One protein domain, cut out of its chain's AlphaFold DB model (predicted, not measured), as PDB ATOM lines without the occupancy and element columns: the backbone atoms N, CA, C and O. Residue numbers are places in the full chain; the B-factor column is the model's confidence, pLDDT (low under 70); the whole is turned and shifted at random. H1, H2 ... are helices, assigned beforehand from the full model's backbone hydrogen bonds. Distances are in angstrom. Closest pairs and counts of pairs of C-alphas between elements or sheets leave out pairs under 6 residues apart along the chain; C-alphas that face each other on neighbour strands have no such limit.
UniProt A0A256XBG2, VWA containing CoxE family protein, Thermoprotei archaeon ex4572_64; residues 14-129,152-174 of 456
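Overview. This is residues 14 to 129 and 152 to 174 of the 456 residues of the protein "VWA containing CoxE family protein" of Thermoprotei archaeon ex4572_64 (UniProt A0A256XBG2). The long helix H5 runs through the core of a compact cluster of crossed helices, with H1, H2, H3 and H7 packed on it. H4 and H6 make corners with H5 near its first and last residues. The printed part has 139 residues, with seven named helices, H1 to H7 in chain order, and no named strand: the class is all helix. The radius of gyration of the C-alphas is 14.4 A, and the rounded outline spans 38 by 32 by 28 A.

Arrangement. H1, residues 14 to 28, touches H2, residues 39 to 50, about perpendicular at 89 degrees; Ala 19 and Ala 43 have the closest C-alphas, 4.6 A apart. H2 touches residues 93 to 104 of H5, residues 93 to 116, at a steep tilt of 48 degrees, opposite ways, closest at C-alphas 45 and 100, 4.6 A. H3, residues 64 to 77, touches residues 107 to 111 of H5, closest at C-alphas 69 and 107, 6.9 A. H4, residues 80 to 89, and H6, residues 118 to 126, each only just touch H5, only at the corner, with 3 pairs of C-alphas within 8 A. H7, residues 152 to 169, touches H5, closest at C-alphas 168 and 102, 6.0 A. H1 and H7 are apart. Every O i to N i+4 pair is within hydrogen-bond range in H1, H3, H6 and H7; H2 has 7 of 8, H4 5 of 6, H5 19 of 20.

Along the chain. H1 begins at C-alpha 14 (5.203, 6.658, 5.418) and measures 21.3 A; H5 measures 34.4 A. H7 measures 25.4 A and ends at C-alpha 169 (7.273, 3.912, -20.360).

Size, cuts and confidence. C-alphas 14 and 152, the farthest apart, are 41.0 A apart. Residues 130 to 151 are not printed; C-alphas 129 and 152 are 14.1 A apart across the cut. The link H2 to H3 is long. The model's pLDDT is under 70 at residues 59 to 60, 126 to 129 and 152.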
ATOM      1  N   LEU A  14       4.210   7.016   6.430       90.31
ATOM      2  CA  LEU A  14       5.203   6.658   5.418       90.31
ATOM      3  C   LEU A  14       4.608   6.685   4.003       90.31
ATOM      4  O   LEU A  14       5.271   7.128   3.061       90.31
ATOM      5  N   THR A  15       3.361   6.242   3.839       90.75
ATOM      6  CA  THR A  15       2.638   6.309   2.562       90.75
ATOM      7  C   THR A  15       2.412   7.755   2.136       90.75
ATOM      8  O   THR A  15       2.710   8.109   0.992       90.75
ATOM      9  N   ILE A  16       1.984   8.613   3.063       90.69
ATOM     10  CA  ILE A  16       1.799  10.049   2.810       90.69
ATOM     11  C   ILE A  16       3.130  10.705   2.421       90.69
ATOM     12  O   ILE A  16       3.190  11.482   1.466       90.69
ATOM     13  N   PHE A  17       4.216  10.374   3.123       92.00
ATOM     14  CA  PHE A  17       5.552  10.863   2.791       92.00
ATOM     15  C   PHE A  17       5.971  10.451   1.373       92.00
ATOM     16  O   PHE A  17       6.387  11.298   0.584       92.00
ATOM     17  N   ARG A  18       5.795   9.177   1.007       91.12
ATOM     18  CA  ARG A  18       6.126   8.659  -0.333       91.12
ATOM     19  C   ARG A  18       5.304   9.319  -1.436       91.12
ATOM     20  O   ARG A  18       5.866   9.672  -2.470       91.12
ATOM     21  N   ALA A  19       4.013   9.553  -1.207       90.69
ATOM     22  CA  ALA A  19       3.166  10.298  -2.138       90.69
ATOM     23  C   ALA A  19       3.700  11.726  -2.364       90.69
ATOM     24  O   ALA A  19       3.800  12.177  -3.506       90.69
ATOM     25  N   ARG A  20       4.135  12.418  -1.302       90.75
ATOM     26  CA  ARG A  20       4.771  13.746  -1.412       90.75
ATOM     27  C   ARG A  20       6.084  13.705  -2.190       90.75
ATOM     28  O   ARG A  20       6.335  14.600  -2.993       90.75
ATOM     29  N   GLU A  21       6.913  12.681  -1.996       90.25
ATOM     30  CA  GLU A  21       8.153  12.542  -2.768       90.25
ATOM     31  C   GLU A  21       7.884  12.395  -4.271       90.25
ATOM     32  O   GLU A  21       8.627  12.947  -5.085       90.25
ATOM     33  N   VAL A  22       6.810  11.695  -4.649       90.81
ATOM     34  CA  VAL A  22       6.384  11.592  -6.050       90.81
ATOM     35  C   VAL A  22       5.973  12.955  -6.605       90.81
ATOM     36  O   VAL A  22       6.361  13.280  -7.724       90.81
ATOM     37  N   VAL A  23       5.264  13.786  -5.835       90.19
ATOM     38  CA  VAL A  23       4.903  15.157  -6.253       90.19
ATOM     39  C   VAL A  23       6.148  16.006  -6.497       90.19
ATOM     40  O   VAL A  23       6.250  16.667  -7.528       90.19
ATOM     41  N   ILE A  24       7.121  15.967  -5.582       89.06
ATOM     42  CA  ILE A  24       8.382  16.711  -5.726       89.06
ATOM     43  C   ILE A  24       9.107  16.286  -7.006       89.06
ATOM     44  O   ILE A  24       9.561  17.133  -7.778       89.06
ATOM     45  N   GLU A  25       9.192  14.981  -7.255       87.44
ATOM     46  CA  GLU A  25       9.843  14.444  -8.448       87.44
ATOM     47  C   GLU A  25       9.071  14.789  -9.732       87.44
ATOM     48  O   GLU A  25       9.674  15.129 -10.748       87.44
ATOM     49  N   ALA A  26       7.739  14.783  -9.690       86.38
ATOM     50  CA  ALA A  26       6.901  15.159 -10.823       86.38
ATOM     51  C   ALA A  26       7.012  16.659 -11.159       86.38
ATOM     52  O   ALA A  26       7.061  17.023 -12.336       86.38
ATOM     53  N   ARG A  27       7.138  17.528 -10.144       85.88
ATOM     54  CA  ARG A  27       7.395  18.969 -10.317       85.88
ATOM     55  C   ARG A  27       8.749  19.239 -10.967       85.88
ATOM     56  O   ARG A  27       8.825  20.055 -11.880       85.88
ATOM     57  N   ARG A  28       9.801  18.516 -10.563       84.69
ATOM     58  CA  ARG A  28      11.132  18.597 -11.205       84.69
ATOM     59  C   ARG A  28      11.099  18.251 -12.694       84.69
ATOM     60  O   ARG A  28      11.967  18.684 -13.438       84.69
ATOM     61  N   ARG A  29      10.097  17.478 -13.113       80.00
ATOM     62  CA  ARG A  29       9.877  17.026 -14.492       80.00
ATOM     63  C   ARG A  29       8.791  17.819 -15.215       80.00
ATOM     64  O   ARG A  29       8.289  17.357 -16.235       80.00
ATOM     65  N   PHE A  30       8.391  18.966 -14.661       79.50
ATOM     66  CA  PHE A  30       7.397  19.872 -15.239       79.50
ATOM     67  C   PHE A  30       6.062  19.195 -15.598       79.50
ATOM     68  O   PHE A  30       5.375  19.598 -16.536       79.50
ATOM     69  N   ILE A  31       5.659  18.168 -14.842       78.75
ATOM     70  CA  ILE A  31       4.370  17.506 -15.054       78.75
ATOM     71  C   ILE A  31       3.265  18.398 -14.475       78.75
ATOM     72  O   ILE A  31       3.162  18.592 -13.258       78.75
ATOM     73  N   ALA A  32       2.436  18.952 -15.361       73.19
ATOM     74  CA  ALA A  32       1.356  19.868 -15.008       73.19
ATOM     75  C   ALA A  32       0.266  19.200 -14.149       73.19
ATOM     76  O   ALA A  32       0.008  18.007 -14.270       73.19
ATOM     77  N   LYS A  33      -0.431  19.991 -13.317       74.81
ATOM     78  CA  LYS A  33      -1.597  19.579 -12.498       74.81
ATOM     79  C   LYS A  33      -1.345  18.471 -11.456       74.81
ATOM     80  O   LYS A  33      -2.303  17.945 -10.900       74.81
ATOM     81  N   THR A  34      -0.093  18.162 -11.134       75.12
ATOM     82  CA  THR A  34       0.277  17.140 -10.134       75.12
ATOM     83  C   THR A  34      -0.218  17.456  -8.722       75.12
ATOM     84  O   THR A  34      -0.615  16.548  -8.003       75.12
ATOM     85  N   ASP A  35      -0.297  18.739  -8.362       71.62
ATOM     86  CA  ASP A  35      -0.790  19.200  -7.055       71.62
ATOM     87  C   ASP A  35      -2.305  19.042  -6.860       71.62
ATOM     88  O   ASP A  35      -2.803  19.177  -5.747       71.62
ATOM     89  N   LYS A  36      -3.047  18.783  -7.944       79.56
ATOM     90  CA  LYS A  36      -4.505  18.591  -7.921       79.56
ATOM     91  C   LYS A  36      -4.905  17.113  -7.908       79.56
ATOM     92  O   LYS A  36      -6.092  16.815  -8.027       79.56
ATOM     93  N   LEU A  37      -3.931  16.204  -7.853       83.06
ATOM     94  CA  LEU A  37      -4.172  14.765  -7.832       83.06
ATOM     95  C   LEU A  37      -4.470  14.283  -6.416       83.06
ATOM     96  O   LEU A  37      -3.884  14.769  -5.448       83.06
ATOM     97  N   ASP A  38      -5.341  13.282  -6.323       86.31
ATOM     98  CA  ASP A  38      -5.677  12.650  -5.053       86.31
ATOM     99  C   ASP A  38      -4.423  11.962  -4.458       86.31
ATOM    100  O   ASP A  38      -3.698  11.264  -5.187       86.31
ATOM    101  N   PRO A  39      -4.135  12.131  -3.150       86.50
ATOM    102  CA  PRO A  39      -2.974  11.526  -2.488       86.50
ATOM    103  C   PRO A  39      -2.871  10.009  -2.676       86.50
ATOM    104  O   PRO A  39      -1.771   9.459  -2.747       86.50
ATOM    105  N   GLU A  40      -4.006   9.326  -2.794       89.50
ATOM    106  CA  GLU A  40      -4.091   7.886  -2.998       89.50
ATOM    107  C   GLU A  40      -3.601   7.462  -4.386       89.50
ATOM    108  O   GLU A  40      -2.904   6.457  -4.495       89.50
ATOM    109  N   VAL A  41      -3.873   8.250  -5.433       89.88
ATOM    110  CA  VAL A  41      -3.356   7.999  -6.795       89.88
ATOM    111  C   VAL A  41      -1.833   8.137  -6.811       89.88
ATOM    112  O   VAL A  41      -1.121   7.318  -7.399       89.88
ATOM    113  N   LEU A  42      -1.312   9.147  -6.111       90.94
ATOM    114  CA  LEU A  42       0.125   9.367  -5.953       90.94
ATOM    115  C   LEU A  42       0.782   8.211  -5.185       90.94
ATOM    116  O   LEU A  42       1.811   7.690  -5.620       90.94
ATOM    117  N   ALA A  43       0.172   7.760  -4.088       91.94
ATOM    118  CA  ALA A  43       0.635   6.600  -3.331       91.94
ATOM    119  C   ALA A  43       0.622   5.317  -4.177       91.94
ATOM    120  O   ALA A  43       1.628   4.604  -4.231       91.94
ATOM    121  N   ASP A  44      -0.474   5.043  -4.886       93.06
ATOM    122  CA  ASP A  44      -0.606   3.874  -5.757       93.06
ATOM    123  C   ASP A  44       0.464   3.867  -6.842       93.06
ATOM    124  O   ASP A  44       1.144   2.859  -7.035       93.06
ATOM    125  N   SER A  45       0.684   5.010  -7.498       92.50
ATOM    126  CA  SER A  45       1.690   5.142  -8.555       92.50
ATOM    127  C   SER A  45       3.101   4.785  -8.075       92.50
ATOM    128  O   SER A  45       3.881   4.204  -8.829       92.50
ATOM    129  N   PHE A  46       3.428   5.051  -6.807       94.56
ATOM    130  CA  PHE A  46       4.673   4.602  -6.187       94.56
ATOM    131  C   PHE A  46       4.642   3.101  -5.877       94.56
ATOM    132  O   PHE A  46       5.558   2.358  -6.248       94.56
ATOM    133  N   TYR A  47       3.591   2.633  -5.201       94.25
ATOM    134  CA  TYR A  47       3.525   1.271  -4.673       94.25
ATOM    135  C   TYR A  47       3.361   0.189  -5.738       94.25
ATOM    136  O   TYR A  47       3.826  -0.926  -5.503       94.25
ATOM    137  N   ILE A  48       2.800   0.506  -6.907       94.50
ATOM    138  CA  ILE A  48       2.773  -0.398  -8.071       94.50
ATOM    139  C   ILE A  48       4.192  -0.834  -8.464       94.50
ATOM    140  O   ILE A  48       4.406  -1.985  -8.849       94.50
ATOM    141  N   HIS A  49       5.167   0.069  -8.343       94.38
ATOM    142  CA  HIS A  49       6.560  -0.176  -8.717       94.38
ATOM    143  C   HIS A  49       7.419  -0.651  -7.541       94.38
ATOM    144  O   HIS A  49       8.372  -1.404  -7.727       94.38
ATOM    145  N   TYR A  50       7.115  -0.206  -6.321       94.00
ATOM    146  CA  TYR A  50       7.921  -0.537  -5.144       94.00
ATOM    147  C   TYR A  50       7.713  -1.978  -4.660       94.00
ATOM    148  O   TYR A  50       8.641  -2.600  -4.141       94.00
ATOM    149  N   ARG A  51       6.510  -2.532  -4.835       92.06
ATOM    150  CA  ARG A  51       6.132  -3.871  -4.359       92.06
ATOM    151  C   ARG A  51       5.141  -4.531  -5.311       92.06
ATOM    152  O   ARG A  51       4.685  -3.909  -6.260       92.06
ATOM    153  N   THR A  52       4.785  -5.783  -5.042       90.06
ATOM    154  CA  THR A  52       3.754  -6.484  -5.817       90.06
ATOM    155  C   THR A  52       2.371  -5.867  -5.535       90.06
ATOM    156  O   THR A  52       1.936  -5.879  -4.378       90.06
ATOM    157  N   PRO A  53       1.684  -5.297  -6.539       91.06
ATOM    158  CA  PRO A  53       0.377  -4.679  -6.364       91.06
ATOM    159  C   PRO A  53      -0.714  -5.741  -6.224       91.06
ATOM    160  O   PRO A  53      -0.702  -6.753  -6.923       91.06
ATOM    161  N   ILE A  54      -1.675  -5.489  -5.337       88.50
ATOM    162  CA  ILE A  54      -2.912  -6.271  -5.231       88.50
ATOM    163  C   ILE A  54      -4.057  -5.301  -5.483       88.50
ATOM    164  O   ILE A  54      -4.196  -4.329  -4.744       88.50
ATOM    165  N   LEU A  55      -4.845  -5.535  -6.529       87.81
ATOM    166  CA  LEU A  55      -5.978  -4.680  -6.881       87.81
ATOM    167  C   LEU A  55      -7.174  -4.945  -5.963       87.81
ATOM    168  O   LEU A  55      -7.433  -6.086  -5.579       87.81
ATOM    169  N   LYS A  56      -7.913  -3.888  -5.618       85.81
ATOM    170  CA  LYS A  56      -9.224  -4.004  -4.964       85.81
ATOM    171  C   LYS A  56     -10.265  -4.553  -5.936       85.81
ATOM    172  O   LYS A  56     -10.117  -4.450  -7.149       85.81
ATOM    173  N   ASN A  57     -11.365  -5.076  -5.397       77.00
ATOM    174  CA  ASN A  57     -12.485  -5.507  -6.227       77.00
ATOM    175  C   ASN A  57     -13.093  -4.314  -6.994       77.00
ATOM    176  O   ASN A  57     -13.428  -3.304  -6.366       77.00
ATOM    177  N   PRO A  58     -13.310  -4.432  -8.317       70.00
ATOM    178  CA  PRO A  58     -13.782  -3.331  -9.163       70.00
ATOM    179  C   PRO A  58     -15.190  -2.845  -8.786       70.00
ATOM    180  O   PRO A  58     -15.524  -1.685  -8.998       70.00
ATOM    181  N   SER A  59     -15.997  -3.695  -8.145       63.81
ATOM    182  CA  SER A  59     -17.339  -3.358  -7.647       63.81
ATOM    183  C   SER A  59     -17.344  -2.348  -6.493       63.81
ATOM    184  O   SER A  59     -18.401  -1.842  -6.134       63.81
ATOM    185  N   SER A  60     -16.186  -2.067  -5.887       66.06
ATOM    186  CA  SER A  60     -16.058  -1.106  -4.783       66.06
ATOM    187  C   SER A  60     -15.799   0.339  -5.239       66.06
ATOM    188  O   SER A  60     -15.786   1.242  -4.401       66.06
ATOM    189  N   LEU A  61     -15.603   0.559  -6.545       74.00
ATOM    190  CA  LEU A  61     -15.228   1.846  -7.141       74.00
ATOM    191  C   LEU A  61     -16.465   2.715  -7.391       74.00
ATOM    192  O   LEU A  61     -17.405   2.279  -8.059       74.00
ATOM    193  N   LYS A  62     -16.465   3.952  -6.883       72.12
ATOM    194  CA  LYS A  62     -17.631   4.853  -6.943       72.12
ATOM    195  C   LYS A  62     -17.419   6.024  -7.897       72.12
ATOM    196  O   LYS A  62     -18.361   6.432  -8.566       72.12
ATOM    197  N   SER A  63     -16.199   6.554  -7.984       80.25
ATOM    198  CA  SER A  63     -15.886   7.739  -8.795       80.25
ATOM    199  C   SER A  63     -15.353   7.382 -10.187       80.25
ATOM    200  O   SER A  63     -14.593   6.428 -10.346       80.25
ATOM    201  N   ILE A  64     -15.674   8.198 -11.200       78.25
ATOM    202  CA  ILE A  64     -15.111   8.088 -12.563       78.25
ATOM    203  C   ILE A  64     -13.576   8.128 -12.522       78.25
ATOM    204  O   ILE A  64     -12.908   7.364 -13.218       78.25
ATOM    205  N   LYS A  65     -13.001   8.980 -11.660       82.38
ATOM    206  CA  LYS A  65     -11.545   9.104 -11.488       82.38
ATOM    207  C   LYS A  65     -10.912   7.815 -10.964       82.38
ATOM    208  O   LYS A  65      -9.846   7.433 -11.446       82.38
ATOM    209  N   GLU A  66     -11.581   7.149 -10.021       82.38
ATOM    210  CA  GLU A  66     -11.161   5.859  -9.461       82.38
ATOM    211  C   GLU A  66     -11.270   4.747 -10.511       82.38
ATOM    212  O   GLU A  66     -10.352   3.942 -10.645       82.38
ATOM    213  N   LYS A  67     -12.355   4.726 -11.300       83.00
ATOM    214  CA  LYS A  67     -12.554   3.760 -12.394       83.00
ATOM    215  C   LYS A  67     -11.487   3.903 -13.481       83.00
ATOM    216  O   LYS A  67     -10.887   2.908 -13.888       83.00
ATOM    217  N   LEU A  68     -11.198   5.135 -13.905       84.75
ATOM    218  CA  LEU A  68     -10.141   5.425 -14.875       84.75
ATOM    219  C   LEU A  68      -8.763   5.010 -14.342       84.75
ATOM    220  O   LEU A  68      -7.989   4.376 -15.060       84.75
ATOM    221  N   TRP A  69      -8.461   5.339 -13.081       89.62
ATOM    222  CA  TRP A  69      -7.203   4.944 -12.448       89.62
ATOM    223  C   TRP A  69      -7.080   3.422 -12.348       89.62
ATOM    224  O   TRP A  69      -6.060   2.868 -12.750       89.62
ATOM    225  N   TYR A  70      -8.140   2.733 -11.919       89.19
ATOM    226  CA  TYR A  70      -8.182   1.274 -11.864       89.19
ATOM    227  C   TYR A  70      -7.886   0.651 -13.228       89.19
ATOM    228  O   TYR A  70      -7.033  -0.226 -13.310       89.19
ATOM    229  N   MET A  71      -8.524   1.134 -14.297       86.31
ATOM    230  CA  MET A  71      -8.310   0.638 -15.660       86.31
ATOM    231  C   MET A  71      -6.866   0.843 -16.134       86.31
ATOM    232  O   MET A  71      -6.277  -0.059 -16.733       86.31
ATOM    233  N   ILE A  72      -6.265   2.004 -15.855       89.56
ATOM    234  CA  ILE A  72      -4.861   2.273 -16.198       89.56
ATOM    235  C   ILE A  72      -3.939   1.322 -15.441       89.56
ATOM    236  O   ILE A  72      -3.079   0.686 -16.050       89.56
ATOM    237  N   VAL A  73      -4.141   1.180 -14.131       90.81
ATOM    238  CA  VAL A  73      -3.314   0.322 -13.282       90.81
ATOM    239  C   VAL A  73      -3.482  -1.153 -13.654       90.81
ATOM    240  O   VAL A  73      -2.485  -1.860 -13.783       90.81
ATOM    241  N   SER A  74      -4.705  -1.632 -13.888       90.38
ATOM    242  CA  SER A  74      -4.966  -3.020 -14.285       90.38
ATOM    243  C   SER A  74      -4.391  -3.336 -15.660       90.38
ATOM    244  O   SER A  74      -3.818  -4.408 -15.860       90.38
ATOM    245  N   THR A  75      -4.504  -2.406 -16.608       89.19
ATOM    246  CA  THR A  75      -3.908  -2.553 -17.940       89.19
ATOM    247  C   THR A  75      -2.388  -2.578 -17.845       89.19
ATOM    248  O   THR A  75      -1.752  -3.422 -18.472       89.19
ATOM    249  N   TYR A  76      -1.811  -1.702 -17.020       91.50
ATOM    250  CA  TYR A  76      -0.371  -1.600 -16.840       91.50
ATOM    251  C   TYR A  76       0.230  -2.830 -16.149       91.50
ATOM    252  O   TYR A  76       1.169  -3.409 -16.676       91.50
ATOM    253  N   ILE A  77      -0.326  -3.298 -15.028       91.56
ATOM    254  CA  ILE A  77       0.203  -4.472 -14.299       91.56
ATOM    255  C   ILE A  77       0.214  -5.730 -15.184       91.56
ATOM    256  O   ILE A  77       1.112  -6.567 -15.076       91.56
ATOM    257  N   ASN A  78      -0.767  -5.858 -16.079       89.62
ATOM    258  CA  ASN A  78      -0.864  -6.978 -17.013       89.62
ATOM    259  C   ASN A  78       0.019  -6.817 -18.263       89.62
ATOM    260  O   ASN A  78       0.098  -7.738 -19.079       89.62
ATOM    261  N   SER A  79       0.684  -5.675 -18.427       89.12
ATOM    262  CA  SER A  79       1.479  -5.358 -19.604       89.12
ATOM    263  C   SER A  79       2.893  -5.970 -19.532       89.12
ATOM    264  O   SER A  79       3.436  -6.202 -18.443       89.12
ATOM    265  N   PRO A  80       3.529  -6.266 -20.682       87.12
ATOM    266  CA  PRO A  80       4.913  -6.736 -20.703       87.12
ATOM    267  C   PRO A  80       5.898  -5.677 -20.185       87.12
ATOM    268  O   PRO A  80       6.908  -6.033 -19.579       87.12
ATOM    269  N   GLU A  81       5.598  -4.388 -20.359       86.50
ATOM    270  CA  GLU A  81       6.417  -3.275 -19.871       86.50
ATOM    271  C   GLU A  81       6.515  -3.293 -18.343       86.50
ATOM    272  O   GLU A  81       7.609  -3.142 -17.797       86.50
ATOM    273  N   TYR A  82       5.407  -3.548 -17.634       90.69
ATOM    274  CA  TYR A  82       5.429  -3.655 -16.174       90.69
ATOM    275  C   TYR A  82       6.347  -4.776 -15.684       90.69
ATOM    276  O   TYR A  82       7.070  -4.593 -14.703       90.69
ATOM    277  N   ARG A  83       6.380  -5.922 -16.376       89.62
ATOM    278  CA  ARG A  83       7.263  -7.037 -15.998       89.62
ATOM    279  C   ARG A  83       8.723  -6.600 -16.001       89.62
ATOM    280  O   ARG A  83       9.411  -6.841 -15.011       89.62
ATOM    281  N   GLU A  84       9.162  -5.899 -17.043       89.00
ATOM    282  CA  GLU A  84      10.529  -5.373 -17.148       89.00
ATOM    283  C   GLU A  84      10.810  -4.285 -16.102       89.00
ATOM    284  O   GLU A  84      11.819  -4.342 -15.399       89.00
ATOM    285  N   VAL A  85       9.881  -3.343 -15.910       89.62
ATOM    286  CA  VAL A  85      10.005  -2.285 -14.892       89.62
ATOM    287  C   VAL A  85      10.131  -2.872 -13.489       89.62
ATOM    288  O   VAL A  85      10.963  -2.432 -12.688       89.62
ATOM    289  N   SER A  86       9.313  -3.873 -13.169       90.44
ATOM    290  CA  SER A  86       9.234  -4.462 -11.834       90.44
ATOM    291  C   SER A  86      10.535  -5.155 -11.417       90.44
ATOM    292  O   SER A  86      10.872  -5.149 -10.234       90.44
ATOM    293  N   LYS A  87      11.318  -5.689 -12.367       89.88
ATOM    294  CA  LYS A  87      12.634  -6.293 -12.091       89.88
ATOM    295  C   LYS A  87      13.637  -5.277 -11.538       89.88
ATOM    296  O   LYS A  87      14.500  -5.635 -10.744       89.88
ATOM    297  N   ILE A  88      13.521  -4.015 -11.953       86.75
ATOM    298  CA  ILE A  88      14.467  -2.944 -11.607       86.75
ATOM    299  C   ILE A  88      13.969  -2.131 -10.406       86.75
ATOM    300  O   ILE A  88      14.762  -1.704  -9.569       86.75
ATOM    301  N   THR A  89      12.659  -1.891 -10.333       91.06
ATOM    302  CA  THR A  89      12.050  -0.934  -9.395       91.06
ATOM    303  C   THR A  89      11.659  -1.523  -8.043       91.06
ATOM    304  O   THR A  89      11.562  -0.765  -7.076       91.06
ATOM    305  N   LYS A  90      11.472  -2.845  -7.935       91.31
ATOM    306  CA  LYS A  90      11.074  -3.489  -6.675       91.31
ATOM    307  C   LYS A  90      12.049  -3.162  -5.547       91.31
ATOM    308  O   LYS A  90      13.263  -3.283  -5.699       91.31
ATOM    309  N   LEU A  91      11.492  -2.753  -4.408       90.62
ATOM    310  CA  LEU A  91      12.211  -2.341  -3.197       90.62
ATOM    311  C   LEU A  91      13.186  -1.166  -3.395       90.62
ATOM    312  O   LEU A  91      13.938  -0.827  -2.480       90.62
ATOM    313  N   ASN A  92      13.151  -0.485  -4.544       90.44
ATOM    314  CA  ASN A  92      14.000   0.659  -4.839       90.44
ATOM    315  C   ASN A  92      13.168   1.941  -4.903       90.44
ATOM    316  O   ASN A  92      12.664   2.313  -5.960       90.44
ATOM    317  N   SER A  93      13.091   2.655  -3.774       90.69
ATOM    318  CA  SER A  93      12.305   3.894  -3.666       90.69
ATOM    319  C   SER A  93      12.638   4.895  -4.777       90.69
ATOM    320  O   SER A  93      11.745   5.470  -5.394       90.69
ATOM    321  N   LYS A  94      13.928   5.056  -5.106       90.69
ATOM    322  CA  LYS A  94      14.366   6.018  -6.119       90.69
ATOM    323  C   LYS A  94      13.769   5.699  -7.488       90.69
ATOM    324  O   LYS A  94      13.150   6.575  -8.084       90.69
ATOM    325  N   PHE A  95      13.905   4.463  -7.966       91.88
ATOM    326  CA  PHE A  95      13.389   4.069  -9.281       91.88
ATOM    327  C   PHE A  95      11.863   3.964  -9.301       91.88
ATOM    328  O   PHE A  95      11.248   4.329 -10.303       91.88
ATOM    329  N   SER A  96      11.240   3.543  -8.196       93.69
ATOM    330  CA  SER A  96       9.779   3.546  -8.068       93.69
ATOM    331  C   SER A  96       9.203   4.952  -8.236       93.69
ATOM    332  O   SER A  96       8.213   5.105  -8.941       93.69
ATOM    333  N   ARG A  97       9.844   5.994  -7.679       93.06
ATOM    334  CA  ARG A  97       9.426   7.395  -7.891       93.06
ATOM    335  C   ARG A  97       9.547   7.824  -9.348       93.06
ATOM    336  O   ARG A  97       8.612   8.408  -9.883       93.06
ATOM    337  N   ILE A  98      10.667   7.508 -10.000       91.06
ATOM    338  CA  ILE A  98      10.890   7.828 -11.419       91.06
ATOM    339  C   ILE A  98       9.756   7.242 -12.268       91.06
ATOM    340  O   ILE A  98       9.141   7.957 -13.057       91.06
ATOM    341  N   MET A  99       9.425   5.967 -12.063       91.69
ATOM    342  CA  MET A  99       8.370   5.299 -12.828       91.69
ATOM    343  C   MET A  99       6.959   5.749 -12.442       91.69
ATOM    344  O   MET A  99       6.107   5.883 -13.320       91.69
ATOM    345  N   ALA A 100       6.725   6.086 -11.172       93.19
ATOM    346  CA  ALA A 100       5.478   6.694 -10.716       93.19
ATOM    347  C   ALA A 100       5.147   7.963 -11.516       93.19
ATOM    348  O   ALA A 100       4.027   8.104 -12.004       93.19
ATOM    349  N   THR A 101       6.134   8.840 -11.747       92.06
ATOM    350  CA  THR A 101       5.915  10.067 -12.537       92.06
ATOM    351  C   THR A 101       5.481   9.786 -13.980       92.06
ATOM    352  O   THR A 101       4.641  10.510 -14.513       92.06
ATOM    353  N   LYS A 102       5.989   8.712 -14.600       91.00
ATOM    354  CA  LYS A 102       5.611   8.309 -15.963       91.00
ATOM    355  C   LYS A 102       4.161   7.826 -16.025       91.00
ATOM    356  O   LYS A 102       3.414   8.243 -16.905       91.00
ATOM    357  N   VAL A 103       3.733   7.010 -15.059       91.50
ATOM    358  CA  VAL A 103       2.339   6.536 -14.978       91.50
ATOM    359  C   VAL A 103       1.380   7.681 -14.633       91.50
ATOM    360  O   VAL A 103       0.301   7.775 -15.215       91.50
ATOM    361  N   ILE A 104       1.783   8.605 -13.758       91.38
ATOM    362  CA  ILE A 104       1.003   9.815 -13.451       91.38
ATOM    363  C   ILE A 104       0.801  10.679 -14.699       91.38
ATOM    364  O   ILE A 104      -0.298  11.184 -14.920       91.38
ATOM    365  N   ARG A 105       1.829  10.833 -15.542       90.38
ATOM    366  CA  ARG A 105       1.708  11.572 -16.806       90.38
ATOM    367  C   ARG A 105       0.647  10.947 -17.715       90.38
ATOM    368  O   ARG A 105      -0.197  11.669 -18.244       90.38
ATOM    369  N   VAL A 106       0.630   9.616 -17.825       89.69
ATOM    370  CA  VAL A 106      -0.424   8.884 -18.548       89.69
ATOM    371  C   VAL A 106      -1.795   9.159 -17.931       89.69
ATOM    372  O   VAL A 106      -2.725   9.499 -18.657       89.69
ATOM    373  N   TYR A 107      -1.918   9.096 -16.602       90.88
ATOM    374  CA  TYR A 107      -3.174   9.389 -15.911       90.88
ATOM    375  C   TYR A 107      -3.692  10.802 -16.194       90.88
ATOM    376  O   TYR A 107      -4.852  10.950 -16.559       90.88
ATOM    377  N   ILE A 108      -2.849  11.833 -16.105       89.38
ATOM    378  CA  ILE A 108      -3.246  13.229 -16.363       89.38
ATOM    379  C   ILE A 108      -3.689  13.426 -17.817       89.38
ATOM    380  O   ILE A 108      -4.691  14.107 -18.075       89.38
ATOM    381  N   ASN A 109      -2.966  12.827 -18.767       88.94
ATOM    382  CA  ASN A 109      -3.311  12.890 -20.186       88.94
ATOM    383  C   ASN A 109      -4.670  12.231 -20.446       88.94
ATOM    384  O   ASN A 109      -5.522  12.822 -21.108       88.94
ATOM    385  N   MET A 110      -4.900  11.047 -19.876       87.06
ATOM    386  CA  MET A 110      -6.170  10.331 -20.008       87.06
ATOM    387  C   MET A 110      -7.313  11.043 -19.290       87.06
ATOM    388  O   MET A 110      -8.391  11.172 -19.861       87.06
ATOM    389  N   LEU A 111      -7.078  11.570 -18.088       87.00
ATOM    390  CA  LEU A 111      -8.070  12.325 -17.329       87.00
ATOM    391  C   LEU A 111      -8.524  13.558 -18.115       87.00
ATOM    392  O   LEU A 111      -9.717  13.777 -18.270       87.00
ATOM    393  N   THR A 112      -7.585  14.303 -18.705       86.06
ATOM    394  CA  THR A 112      -7.909  15.474 -19.536       86.06
ATOM    395  C   THR A 112      -8.699  15.085 -20.794       86.06
ATOM    396  O   THR A 112      -9.568  15.841 -21.227       86.06
ATOM    397  N   LYS A 113      -8.419  13.918 -21.394       84.62
ATOM    398  CA  LYS A 113      -9.170  13.402 -22.553       84.62
ATOM    399  C   LYS A 113     -10.593  12.981 -22.173       84.62
ATOM    400  O   LYS A 113     -11.530  13.364 -22.865       84.62
ATOM    401  N   VAL A 114     -10.754  12.246 -21.073       84.56
ATOM    402  CA  VAL A 114     -12.060  11.791 -20.571       84.56
ATOM    403  C   VAL A 114     -12.900  12.974 -20.091       84.56
ATOM    404  O   VAL A 114     -14.078  13.048 -20.405       84.56
ATOM    405  N   GLU A 115     -12.314  13.959 -19.404       82.56
ATOM    406  CA  GLU A 115     -13.035  15.162 -18.959       82.56
ATOM    407  C   GLU A 115     -13.654  15.952 -20.123       82.56
ATOM    408  O   GLU A 115     -14.726  16.535 -19.946       82.56
ATOM    409  N   ARG A 116     -13.011  15.933 -21.298       82.25
ATOM    410  CA  ARG A 116     -13.438  16.635 -22.519       82.25
ATOM    411  C   ARG A 116     -14.412  15.850 -23.399       82.25
ATOM    412  O   ARG A 116     -14.977  16.448 -24.305       82.25
ATOM    413  N   ASN A 117     -14.570  14.546 -23.184       81.69
ATOM    414  CA  ASN A 117     -15.354  13.683 -24.063       81.69
ATOM    415  C   ASN A 117     -16.417  12.929 -23.256       81.69
ATOM    416  O   ASN A 117     -16.099  11.974 -22.549       81.69
ATOM    417  N   GLU A 118     -17.671  13.374 -23.354       75.38
ATOM    418  CA  GLU A 118     -18.803  12.811 -22.602       75.38
ATOM    419  C   GLU A 118     -19.059  11.342 -22.950       75.38
ATOM    420  O   GLU A 118     -19.246  10.533 -22.051       75.38
ATOM    421  N   ILE A 119     -18.868  10.957 -24.215       73.75
ATOM    422  CA  ILE A 119     -18.988   9.568 -24.686       73.75
ATOM    423  C   ILE A 119     -18.022   8.637 -23.924       73.75
ATOM    424  O   ILE A 119     -18.380   7.542 -23.497       73.75
ATOM    425  N   LEU A 120     -16.787   9.090 -23.673       71.19
ATOM    426  CA  LEU A 120     -15.810   8.305 -22.910       71.19
ATOM    427  C   LEU A 120     -16.145   8.232 -21.415       71.19
ATOM    428  O   LEU A 120     -15.765   7.257 -20.762       71.19
ATOM    429  N   LYS A 121     -16.830   9.244 -20.865       73.81
ATOM    430  CA  LYS A 121     -17.336   9.196 -19.485       73.81
ATOM    431  C   LYS A 121     -18.438   8.147 -19.375       73.81
ATOM    432  O   LYS A 121     -18.335   7.276 -18.514       73.81
ATOM    433  N   ASP A 122     -19.389   8.153 -20.301       71.06
ATOM    434  CA  ASP A 122     -20.514   7.212 -20.322       71.06
ATOM    435  C   ASP A 122     -20.038   5.760 -20.530       71.06
ATOM    436  O   ASP A 122     -20.516   4.823 -19.877       71.06
ATOM    437  N   ALA A 123     -19.012   5.551 -21.361       72.12
ATOM    438  CA  ALA A 123     -18.376   4.244 -21.554       72.12
ATOM    439  C   ALA A 123     -17.671   3.714 -20.284       72.12
ATOM    440  O   ALA A 123     -17.712   2.512 -20.005       72.12
ATOM    441  N   LEU A 124     -17.037   4.594 -19.496       72.25
ATOM    442  CA  LEU A 124     -16.423   4.259 -18.200       72.25
ATOM    443  C   LEU A 124     -17.467   4.001 -17.108       72.25
ATOM    444  O   LEU A 124     -17.215   3.241 -16.166       72.25
ATOM    445  N   GLU A 125     -18.626   4.644 -17.193       70.62
ATOM    446  CA  GLU A 125     -19.705   4.454 -16.230       70.62
ATOM    447  C   GLU A 125     -20.446   3.134 -16.436       70.62
ATOM    448  O   GLU A 125     -20.709   2.444 -15.446       70.62
ATOM    449  N   SER A 126     -20.693   2.761 -17.695       65.62
ATOM    450  CA  SER A 126     -21.484   1.589 -18.093       65.62
ATOM    451  C   SER A 126     -20.738   0.246 -18.008       65.62
ATOM    452  O   SER A 126     -21.357  -0.767 -17.680       65.62
ATOM    453  N   ASN A 127     -19.417   0.208 -18.227       61.53
ATOM    454  CA  ASN A 127     -18.635  -1.038 -18.238       61.53
ATOM    455  C   ASN A 127     -17.749  -1.206 -16.998       61.53
ATOM    456  O   ASN A 127     -16.553  -0.915 -17.008       61.53
ATOM    457  N   ILE A 128     -18.315  -1.769 -15.931       55.41
ATOM    458  CA  ILE A 128     -17.518  -2.408 -14.877       55.41
ATOM    459  C   ILE A 128     -17.327  -3.881 -15.279       55.41
ATOM    460  O   ILE A 128     -18.328  -4.589 -15.423       55.41
ATOM    461  N   PRO A 129     -16.090  -4.399 -15.420       45.12
ATOM    462  CA  PRO A 129     -15.880  -5.828 -15.606       45.12
ATOM    463  C   PRO A 129     -16.368  -6.561 -14.351       45.12
ATOM    464  O   PRO A 129     -15.758  -6.462 -13.283       45.12
ATOM    465  N   LEU A 152     -17.323  -1.090 -27.792       66.81
ATOM    466  CA  LEU A 152     -16.280  -0.656 -28.729       66.81
ATOM    467  C   LEU A 152     -15.487   0.533 -28.178       66.81
ATOM    468  O   LEU A 152     -14.262   0.524 -28.226       66.81
ATOM    469  N   GLU A 153     -16.169   1.513 -27.594       70.62
ATOM    470  CA  GLU A 153     -15.559   2.726 -27.036       70.62
ATOM    471  C   GLU A 153     -14.684   2.422 -25.819       70.62
ATOM    472  O   GLU A 153     -13.577   2.945 -25.707       70.62
ATOM    473  N   PHE A 154     -15.118   1.491 -24.964       73.31
ATOM    474  CA  PHE A 154     -14.297   1.003 -23.858       73.31
ATOM    475  C   PHE A 154     -13.015   0.316 -24.359       73.31
ATOM    476  O   PHE A 154     -11.929   0.556 -23.833       73.31
ATOM    477  N   ARG A 155     -13.100  -0.483 -25.432       79.25
ATOM    478  CA  ARG A 155     -11.915  -1.110 -26.049       79.25
ATOM    479  C   ARG A 155     -10.993  -0.089 -26.711       79.25
ATOM    480  O   ARG A 155      -9.777  -0.253 -26.629       79.25
ATOM    481  N   LEU A 156     -11.542   0.955 -27.331       82.38
ATOM    482  CA  LEU A 156     -10.758   2.071 -27.867       82.38
ATOM    483  C   LEU A 156     -10.031   2.819 -26.745       82.38
ATOM    484  O   LEU A 156      -8.853   3.144 -26.886       82.38
ATOM    485  N   LEU A 157     -10.691   3.023 -25.606       82.00
ATOM    486  CA  LEU A 157     -10.090   3.640 -24.430       82.00
ATOM    487  C   LEU A 157      -8.965   2.773 -23.841       82.00
ATOM    488  O   LEU A 157      -7.888   3.291 -23.549       82.00
ATOM    489  N   GLU A 158      -9.163   1.457 -23.720       83.62
ATOM    490  CA  GLU A 158      -8.103   0.524 -23.310       83.62
ATOM    491  C   GLU A 158      -6.919   0.518 -24.287       83.62
ATOM    492  O   GLU A 158      -5.761   0.463 -23.864       83.62
ATOM    493  N   GLN A 159      -7.186   0.556 -25.596       86.38
ATOM    494  CA  GLN A 159      -6.141   0.646 -26.617       86.38
ATOM    495  C   GLN A 159      -5.368   1.959 -26.503       86.38
ATOM    496  O   GLN A 159      -4.141   1.939 -26.534       86.38
ATOM    497  N   GLU A 160      -6.053   3.079 -26.295       85.81
ATOM    498  CA  GLU A 160      -5.410   4.374 -26.081       85.81
ATOM    499  C   GLU A 160      -4.548   4.370 -24.813       85.81
ATOM    500  O   GLU A 160      -3.406   4.828 -24.847       85.81
ATOM    501  N   VAL A 161      -5.032   3.785 -23.710       87.31
ATOM    502  CA  VAL A 161      -4.230   3.596 -22.491       87.31
ATOM    503  C   VAL A 161      -2.970   2.785 -22.791       87.31
ATOM    504  O   VAL A 161      -1.881   3.191 -22.383       87.31
ATOM    505  N   LYS A 162      -3.079   1.673 -23.526       88.06
ATOM    506  CA  LYS A 162      -1.914   0.861 -23.927       88.06
ATOM    507  C   LYS A 162      -0.924   1.668 -24.764       88.06
ATOM    508  O   LYS A 162       0.275   1.596 -24.508       88.06
ATOM    509  N   THR A 163      -1.412   2.468 -25.707       88.81
ATOM    510  CA  THR A 163      -0.578   3.344 -26.539       88.81
ATOM    511  C   THR A 163       0.144   4.390 -25.691       88.81
ATOM    512  O   THR A 163       1.359   4.533 -25.801       88.81
ATOM    513  N   GLN A 164      -0.556   5.069 -24.777       85.94
ATOM    514  CA  GLN A 164       0.052   6.057 -23.880       85.94
ATOM    515  C   GLN A 164       1.077   5.430 -22.928       85.94
ATOM    516  O   GLN A 164       2.134   6.020 -22.698       85.94
ATOM    517  N   LEU A 165       0.797   4.239 -22.392       86.56
ATOM    518  CA  LEU A 165       1.748   3.493 -21.566       86.56
ATOM    519  C   LEU A 165       2.999   3.130 -22.370       86.56
ATOM    520  O   LEU A 165       4.103   3.392 -21.901       86.56
ATOM    521  N   SER A 166       2.832   2.614 -23.589       85.88
ATOM    522  CA  SER A 166       3.942   2.284 -24.486       85.88
ATOM    523  C   SER A 166       4.809   3.508 -24.796       85.88
ATOM    524  O   SER A 166       6.022   3.442 -24.648       85.88
ATOM    525  N   ILE A 167       4.203   4.658 -25.109       84.81
ATOM    526  CA  ILE A 167       4.932   5.901 -25.412       84.81
ATOM    527  C   ILE A 167       5.707   6.429 -24.195       84.81
ATOM    528  O   ILE A 167       6.853   6.842 -24.326       84.81
ATOM    529  N   ASN A 168       5.096   6.450 -23.005       82.50
ATOM    530  CA  ASN A 168       5.699   7.103 -21.833       82.50
ATOM    531  C   ASN A 168       6.681   6.199 -21.073       82.50
ATOM    532  O   ASN A 168       7.648   6.680 -20.473       82.50
ATOM    533  N   ILE A 169       6.419   4.893 -21.042       83.38
ATOM    534  CA  ILE A 169       7.273   3.912 -20.360       83.38
ATOM    535  C   ILE A 169       8.362   3.421 -21.310       83.38
ATOM    536  O   ILE A 169       9.519   3.328 -20.892       83.38
ATOM    537  N   GLY A 170       8.001   3.190 -22.574       80.44
ATOM    538  CA  GLY A 170       8.913   2.766 -23.619       80.44
ATOM    539  C   GLY A 170       9.362   1.317 -23.487       80.44
ATOM    540  O   GLY A 170       8.990   0.579 -22.567       80.44
ATOM    541  N   ASN A 171      10.229   0.903 -24.406       78.69
ATOM    542  CA  ASN A 171      10.886  -0.394 -24.310       78.69
ATOM    543  C   ASN A 171      12.025  -0.356 -23.272       78.69
ATOM    544  O   ASN A 171      13.007   0.378 -23.421       78.69
ATOM    545  N   LEU A 172      11.897  -1.175 -22.223       82.19
ATOM    546  CA  LEU A 172      12.875  -1.300 -21.133       82.19
ATOM    547  C   LEU A 172      13.572  -2.671 -21.099       82.19
ATOM    548  O   LEU A 172      14.284  -2.982 -20.142       82.19
ATOM    549  N   LYS A 173      13.386  -3.490 -22.142       83.50
ATOM    550  CA  LYS A 173      13.964  -4.838 -22.221       83.50
ATOM    551  C   LYS A 173      15.485  -4.803 -22.093       83.50
ATOM    552  O   LYS A 173      16.171  -4.109 -22.844       83.50
ATOM    553  N   GLY A 174      16.017  -5.610 -21.179       82.12
ATOM    554  CA  GLY A 174      17.457  -5.803 -20.993       82.12
ATOM    555  C   GLY A 174      18.171  -4.663 -20.263       82.12
ATOM    556  O   GLY A 174      19.403  -4.675 -20.187       82.12
TER     557      GLY A 174